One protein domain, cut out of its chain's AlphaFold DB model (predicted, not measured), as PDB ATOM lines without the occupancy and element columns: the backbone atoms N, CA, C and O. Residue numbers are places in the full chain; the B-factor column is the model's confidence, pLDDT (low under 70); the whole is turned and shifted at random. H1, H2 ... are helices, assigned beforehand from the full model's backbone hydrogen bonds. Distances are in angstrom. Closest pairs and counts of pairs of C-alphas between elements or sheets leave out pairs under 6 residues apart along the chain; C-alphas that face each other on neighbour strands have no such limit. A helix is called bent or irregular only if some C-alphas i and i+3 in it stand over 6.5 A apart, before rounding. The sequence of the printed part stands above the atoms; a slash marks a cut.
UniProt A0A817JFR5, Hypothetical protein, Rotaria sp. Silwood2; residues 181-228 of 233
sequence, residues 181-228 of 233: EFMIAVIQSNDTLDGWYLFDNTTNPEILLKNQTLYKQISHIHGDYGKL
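Overview. This is residues 181 to 228 of the 233 residues of the protein "Hypothetical protein" of Rotaria sp. Silwood2 (UniProt A0A817JFR5). The model is a flat, open curve of chain with three short helices set along it, none of which touches another. H3, the longest helix, makes one arm of the curve and H2 sits at the turn beside it; from H2 the long link of residues 189 to 204 swings round the far side and dips into the middle near Leu 193, with H1 at its other end. The printed part has 48 residues with three named helices, in the order H1, H2, H3, and no named strand; the class is all helix. It is only just compact, close to loose, with a radius of gyration of the C-alphas of 11.2 A, and the C-alphas span 32 by 27 by 14 A.

Along the chain. H3 runs through residues 214 to 224, 15.8 A from first to last C-alpha, from Leu 214 at (-37.488, 34.428, -13.166) to Asp 224 at (-38.945, 35.420, -28.832). Before it comes H2, residues 205 to 211, 10.6 A long. H1 holds residues 181 to 188, 10.4 A long, and its first C-alpha, that of Glu 181, is at (-21.842, 44.926, -30.711).

Arrangement. H3 points almost wholly along falling z, with direction components of -0.02, -0.04 and -1.00. H2 and H3 meet only through their link, a tight one of 2 residues. H2 runs mainly along falling x, with direction components of -0.97, 0.20 and -0.15. H1 and H3 are apart, with no C-alpha of the one within 8 A of the other. H1 and H2 are apart too, though they follow each other in the chain. H1 has direction components of -0.57, -0.04 and 0.82. In H1, H2 and H3 every backbone O i to N i+4 pair is within hydrogen-bond range, and no helix is bent or irregular.

Size, cuts and confidence. The outline is flat, and the two C-alphas farthest apart, those of Thr 202 and Leu 228, are 32.3 A from each other. The C-alphas of Glu 181 and Leu 228, the first and last printed, are 21.5 A apart. The printed part has no cut. The link from H1 to H2 is long, with 16 residues, whose C-alphas lie 3 to 15 A from the mean of the C-alphas. The mean pLDDT of the printed part is 70.7, and 20 residues are under 70: residues 190 to 194, 200 to 212 and 227 to 228. H2 has a mean pLDDT of 58, against 81 for H1 and 79 for H3.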
ATOM      1  N   GLU A 181     -20.963  43.753 -30.904       84.75
ATOM      2  CA  GLU A 181     -21.842  44.926 -30.711       84.75
ATOM      3  C   GLU A 181     -23.336  44.575 -30.759       84.75
ATOM      4  O   GLU A 181     -24.076  44.912 -29.835       84.75
ATOM      5  N   PHE A 182     -23.776  43.822 -31.775       83.44
ATOM      6  CA  PHE A 182     -25.167  43.362 -31.869       83.44
ATOM      7  C   PHE A 182     -25.585  42.501 -30.665       83.44
ATOM      8  O   PHE A 182     -26.684  42.659 -30.136       83.44
ATOM      9  N   MET A 183     -24.708  41.605 -30.204       81.75
ATOM     10  CA  MET A 183     -25.011  40.712 -29.084       81.75
ATOM     11  C   MET A 183     -25.031  41.467 -27.749       81.75
ATOM     12  O   MET A 183     -25.903  41.221 -26.922       81.75
ATOM     13  N   ILE A 184     -24.117  42.422 -27.557       82.88
ATOM     14  CA  ILE A 184     -24.088  43.317 -26.395       82.88
ATOM     15  C   ILE A 184     -25.373  44.146 -26.356       82.88
ATOM     16  O   ILE A 184     -26.023  44.178 -25.316       82.88
ATOM     17  N   ALA A 185     -25.796  44.724 -27.486       82.44
ATOM     18  CA  ALA A 185     -27.051  45.465 -27.579       82.44
ATOM     19  C   ALA A 185     -28.270  44.597 -27.216       82.44
ATOM     20  O   ALA A 185     -29.101  45.034 -26.428       82.44
ATOM     21  N   VAL A 186     -28.351  43.357 -27.721       81.50
ATOM     22  CA  VAL A 186     -29.451  42.411 -27.432       81.50
ATOM     23  C   VAL A 186     -29.450  41.908 -25.980       81.50
ATOM     24  O   VAL A 186     -30.519  41.621 -25.440       81.50
ATOM     25  N   ILE A 187     -28.280  41.805 -25.338       78.69
ATOM     26  CA  ILE A 187     -28.140  41.437 -23.917       78.69
ATOM     27  C   ILE A 187     -28.495  42.614 -23.001       78.69
ATOM     28  O   ILE A 187     -29.194  42.422 -22.009       78.69
ATOM     29  N   GLN A 188     -27.995  43.815 -23.304       75.19
ATOM     30  CA  GLN A 188     -28.128  45.006 -22.459       75.19
ATOM     31  C   GLN A 188     -29.447  45.767 -22.665       75.19
ATOM     32  O   GLN A 188     -29.740  46.683 -21.899       75.19
ATOM     33  N   SER A 189     -30.269  45.413 -23.657       72.31
ATOM     34  CA  SER A 189     -31.618  45.968 -23.765       72.31
ATOM     35  C   SER A 189     -32.533  45.437 -22.653       72.31
ATOM     36  O   SER A 189     -32.944  44.275 -22.644       72.31
ATOM     37  N   ASN A 190     -32.922  46.348 -21.756       60.66
ATOM     38  CA  ASN A 190     -33.888  46.150 -20.661       60.66
ATOM     39  C   ASN A 190     -35.297  45.706 -21.119       60.66
ATOM     40  O   ASN A 190     -36.159  45.436 -20.286       60.66
ATOM     41  N   ASP A 191     -35.545  45.659 -22.430       62.19
ATOM     42  CA  ASP A 191     -36.786  45.169 -23.032       62.19
ATOM     43  C   ASP A 191     -36.707  43.690 -23.474       62.19
ATOM     44  O   ASP A 191     -37.734  43.121 -23.832       62.19
ATOM     45  N   THR A 192     -35.522  43.053 -23.483       62.22
ATOM     46  CA  THR A 192     -35.322  41.712 -24.086       62.22
ATOM     47  C   THR A 192     -34.756  40.650 -23.147       62.22
ATOM     48  O   THR A 192     -35.293  39.541 -23.113       62.22
ATOM     49  N   LEU A 193     -33.647  40.952 -22.462       68.56
ATOM     50  CA  LEU A 193     -32.832  39.979 -21.715       68.56
ATOM     51  C   LEU A 193     -32.374  40.483 -20.337       68.56
ATOM     52  O   LEU A 193     -31.726  39.727 -19.619       68.56
ATOM     53  N   ASP A 194     -32.722  41.720 -19.966       68.25
ATOM     54  CA  ASP A 194     -32.508  42.294 -18.627       68.25
ATOM     55  C   ASP A 194     -31.034  42.355 -18.152       68.25
ATOM     56  O   ASP A 194     -30.759  42.524 -16.963       68.25
ATOM     57  N   GLY A 195     -30.078  42.270 -19.085       72.31
ATOM     58  CA  GLY A 195     -28.642  42.295 -18.815       72.31
ATOM     59  C   GLY A 195     -28.055  40.942 -18.391       72.31
ATOM     60  O   GLY A 195     -28.689  40.105 -17.754       72.31
ATOM     61  N   TRP A 196     -26.772  40.730 -18.702       75.88
ATOM     62  CA  TRP A 196     -25.987  39.635 -18.126       75.88
ATOM     63  C   TRP A 196     -25.094  40.205 -17.024       75.88
ATOM     64  O   TRP A 196     -24.221  41.025 -17.295       75.88
ATOM     65  N   TYR A 197     -25.275  39.721 -15.793       71.56
ATOM     66  CA  TYR A 197     -24.533  40.109 -14.581       71.56
ATOM     67  C   TYR A 197     -22.989  40.044 -14.666       71.56
ATOM     68  O   TYR A 197     -22.319  40.516 -13.756       71.56
ATOM     69  N   LEU A 198     -22.404  39.444 -15.714       74.62
ATOM     70  CA  LEU A 198     -20.952  39.466 -15.964       74.62
ATOM     71  C   LEU A 198     -20.482  40.727 -16.712       74.62
ATOM     72  O   LEU A 198     -19.284  41.001 -16.742       74.62
ATOM     73  N   PHE A 199     -21.402  41.473 -17.329       73.38
ATOM     74  CA  PHE A 199     -21.128  42.696 -18.094       73.38
ATOM     75  C   PHE A 199     -21.668  43.969 -17.428       73.38
ATOM     76  O   PHE A 199     -21.362  45.066 -17.891       73.38
ATOM     77  N   ASP A 200     -22.451  43.840 -16.356       67.69
ATOM     78  CA  ASP A 200     -22.887  44.959 -15.521       67.69
ATOM     79  C   ASP A 200     -21.912  45.136 -14.349       67.69
ATOM     80  O   ASP A 200     -21.695  44.230 -13.546       67.69
ATOM     81  N   ASN A 201     -21.299  46.314 -14.268       60.72
ATOM     82  CA  ASN A 201     -20.347  46.701 -13.230       60.72
ATOM     83  C   ASN A 201     -20.987  47.536 -12.102       60.72
ATOM     84  O   ASN A 201     -20.267  48.068 -11.255       60.72
ATOM     85  N   THR A 202     -22.317  47.665 -12.084       54.91
ATOM     86  CA  THR A 202     -23.076  48.526 -11.163       54.91
ATOM     87  C   THR A 202     -24.164  47.815 -10.358       54.91
ATOM     88  O   THR A 202     -24.488  48.281  -9.263       54.91
ATOM     89  N   THR A 203     -24.721  46.691 -10.824       56.09
ATOM     90  CA  THR A 203     -25.763  45.970 -10.073       56.09
ATOM     91  C   THR A 203     -25.205  44.951  -9.076       56.09
ATOM     92  O   THR A 203     -24.465  44.030  -9.408       56.09
ATOM     93  N   ASN A 204     -25.655  45.051  -7.821       59.66
ATOM     94  CA  ASN A 204     -25.651  43.899  -6.918       59.66
ATOM     95  C   ASN A 204     -26.613  42.837  -7.506       59.66
ATOM     96  O   ASN A 204     -27.772  43.184  -7.767       59.66
ATOM     97  N   PRO A 205     -26.205  41.563  -7.690       59.75
ATOM     98  CA  PRO A 205     -27.074  40.516  -8.239       59.75
ATOM     99  C   PRO A 205     -28.378  40.302  -7.444       59.75
ATOM    100  O   PRO A 205     -29.389  39.906  -8.023       59.75
ATOM    101  N   GLU A 206     -28.414  40.637  -6.149       57.88
ATOM    102  CA  GLU A 206     -29.644  40.631  -5.340       57.88
ATOM    103  C   GLU A 206     -30.704  41.646  -5.812       57.88
ATOM    104  O   GLU A 206     -31.880  41.500  -5.478       57.88
ATOM    105  N   ILE A 207     -30.312  42.693  -6.549       57.12
ATOM    106  CA  ILE A 207     -31.211  43.744  -7.053       57.12
ATOM    107  C   ILE A 207     -31.860  43.302  -8.369       57.12
ATOM    108  O   ILE A 207     -33.081  43.409  -8.506       57.12
ATOM    109  N   LEU A 208     -31.075  42.728  -9.292       57.94
ATOM    110  CA  LEU A 208     -31.584  42.093 -10.518       57.94
ATOM    111  C   LEU A 208     -32.631  41.018 -10.182       57.94
ATOM    112  O   LEU A 208     -33.747  41.045 -10.698       57.94
ATOM    113  N   LEU A 209     -32.314  40.137  -9.226       58.53
ATOM    114  CA  LEU A 209     -33.209  39.067  -8.767       58.53
ATOM    115  C   LEU A 209     -34.427  39.554  -7.956       58.53
ATOM    116  O   LEU A 209     -35.363  38.781  -7.755       58.53
ATOM    117  N   LYS A 210     -34.446  40.807  -7.475       59.06
ATOM    118  CA  LYS A 210     -35.570  41.370  -6.699       59.06
ATOM    119  C   LYS A 210     -36.657  41.996  -7.558       59.06
ATOM    120  O   LYS A 210     -37.832  41.885  -7.217       59.06
ATOM    121  N   ASN A 211     -36.280  42.678  -8.638       57.97
ATOM    122  CA  ASN A 211     -37.226  43.467  -9.432       57.97
ATOM    123  C   ASN A 211     -37.968  42.647 -10.498       57.97
ATOM    124  O   ASN A 211     -38.886  43.166 -11.134       57.97
ATOM    125  N   GLN A 212     -37.582  41.387 -10.718       65.31
ATOM    126  CA  GLN A 212     -38.094  40.575 -11.817       65.31
ATOM    127  C   GLN A 212     -38.361  39.136 -11.387       65.31
ATOM    128  O   GLN A 212     -37.576  38.514 -10.676       65.31
ATOM    129  N   THR A 213     -39.479  38.575 -11.849       72.12
ATOM    130  CA  THR A 213     -39.752  37.151 -11.666       72.12
ATOM    131  C   THR A 213     -39.001  36.354 -12.729       72.12
ATOM    132  O   THR A 213     -39.184  36.577 -13.925       72.12
ATOM    133  N   LEU A 214     -38.214  35.366 -12.295       74.88
ATOM    134  CA  LEU A 214     -37.488  34.428 -13.166       74.88
ATOM    135  C   LEU A 214     -38.382  33.840 -14.279       74.88
ATOM    136  O   LEU A 214     -37.954  33.658 -15.415       74.88
ATOM    137  N   TYR A 215     -39.659  33.596 -13.972       76.38
ATOM    138  CA  TYR A 215     -40.640  33.096 -14.935       76.38
ATOM    139  C   TYR A 215     -40.948  34.096 -16.068       76.38
ATOM    140  O   TYR A 215     -41.162  33.668 -17.200       76.38
ATOM    141  N   LYS A 216     -40.934  35.415 -15.810       77.69
ATOM    142  CA  LYS A 216     -41.097  36.447 -16.851       77.69
ATOM    143  C   LYS A 216     -39.902  36.431 -17.808       77.69
ATOM    144  O   LYS A 216     -40.116  36.383 -19.014       77.69
ATOM    145  N   GLN A 217     -38.677  36.404 -17.274       74.75
ATOM    146  CA  GLN A 217     -37.438  36.341 -18.063       74.75
ATOM    147  C   GLN A 217     -37.402  35.081 -18.944       74.75
ATOM    148  O   GLN A 217     -37.255  35.176 -20.160       74.75
ATOM    149  N   ILE A 218     -37.646  33.900 -18.359       78.75
ATOM    150  CA  ILE A 218     -37.708  32.626 -19.101       78.75
ATOM    151  C   ILE A 218     -38.815  32.654 -20.166       78.75
ATOM    152  O   ILE A 218     -38.592  32.198 -21.288       78.75
ATOM    153  N   SER A 219     -39.991  33.210 -19.851       80.81
ATOM    154  CA  SER A 219     -41.094  33.366 -20.807       80.81
ATOM    155  C   SER A 219     -40.720  34.283 -21.978       80.81
ATOM    156  O   SER A 219     -41.071  33.982 -23.117       80.81
ATOM    157  N   HIS A 220     -39.961  35.355 -21.728       77.50
ATOM    158  CA  HIS A 220     -39.479  36.268 -22.766       77.50
ATOM    159  C   HIS A 220     -38.462  35.580 -23.691       77.50
ATOM    160  O   HIS A 220     -38.677  35.474 -24.899       77.50
ATOM    161  N   ILE A 221     -37.420  34.981 -23.100       79.62
ATOM    162  CA  ILE A 221     -36.385  34.215 -23.809       79.62
ATOM    163  C   ILE A 221     -37.012  33.109 -24.675       79.62
ATOM    164  O   ILE A 221     -36.666  32.946 -25.848       79.62
ATOM    165  N   HIS A 222     -37.965  32.352 -24.121       82.25
ATOM    166  CA  HIS A 222     -38.621  31.262 -24.840       82.25
ATOM    167  C   HIS A 222     -39.614  31.751 -25.906       82.25
ATOM    168  O   HIS A 222     -39.737  31.125 -26.961       82.25
ATOM    169  N   GLY A 223     -40.316  32.857 -25.642       83.00
ATOM    170  CA  GLY A 223     -41.296  33.450 -26.547       83.00
ATOM    171  C   GLY A 223     -40.665  33.976 -27.832       83.00
ATOM    172  O   GLY A 223     -41.163  33.668 -28.920       83.00
ATOM    173  N   ASP A 224     -39.555  34.701 -27.711       81.38
ATOM    174  CA  ASP A 224     -38.945  35.420 -28.832       81.38
ATOM    175  C   ASP A 224     -37.846  34.603 -29.522       81.38
ATOM    176  O   ASP A 224     -37.863  34.455 -30.745       81.38
ATOM    177  N   TYR A 225     -36.946  33.984 -28.751       81.19
ATOM    178  CA  TYR A 225     -35.780  33.264 -29.285       81.19
ATOM    179  C   TYR A 225     -35.971  31.736 -29.299       81.19
ATOM    180  O   TYR A 225     -35.491  31.049 -30.203       81.19
ATOM    181  N   GLY A 226     -36.733  31.184 -28.347       72.38
ATOM    182  CA  GLY A 226     -36.911  29.733 -28.164       72.38
ATOM    183  C   GLY A 226     -37.548  28.974 -29.340       72.38
ATOM    184  O   GLY A 226     -37.434  27.748 -29.415       72.38
ATOM    185  N   LYS A 227     -38.179  29.674 -30.291       64.38
ATOM    186  CA  LYS A 227     -38.785  29.076 -31.496       64.38
ATOM    187  C   LYS A 227     -37.761  28.518 -32.493       64.38
ATOM    188  O   LYS A 227     -38.122  27.643 -33.273       64.38
ATOM    189  N   LEU A 228     -36.504  28.970 -32.449       53.22
ATOM    190  CA  LEU A 228     -35.449  28.543 -33.382       53.22
ATOM    191  C   LEU A 228     -34.880  27.141 -33.083       53.22
ATOM    192  O   LEU A 228     -34.245  26.543 -33.942       53.22
TER     193      LEU A 228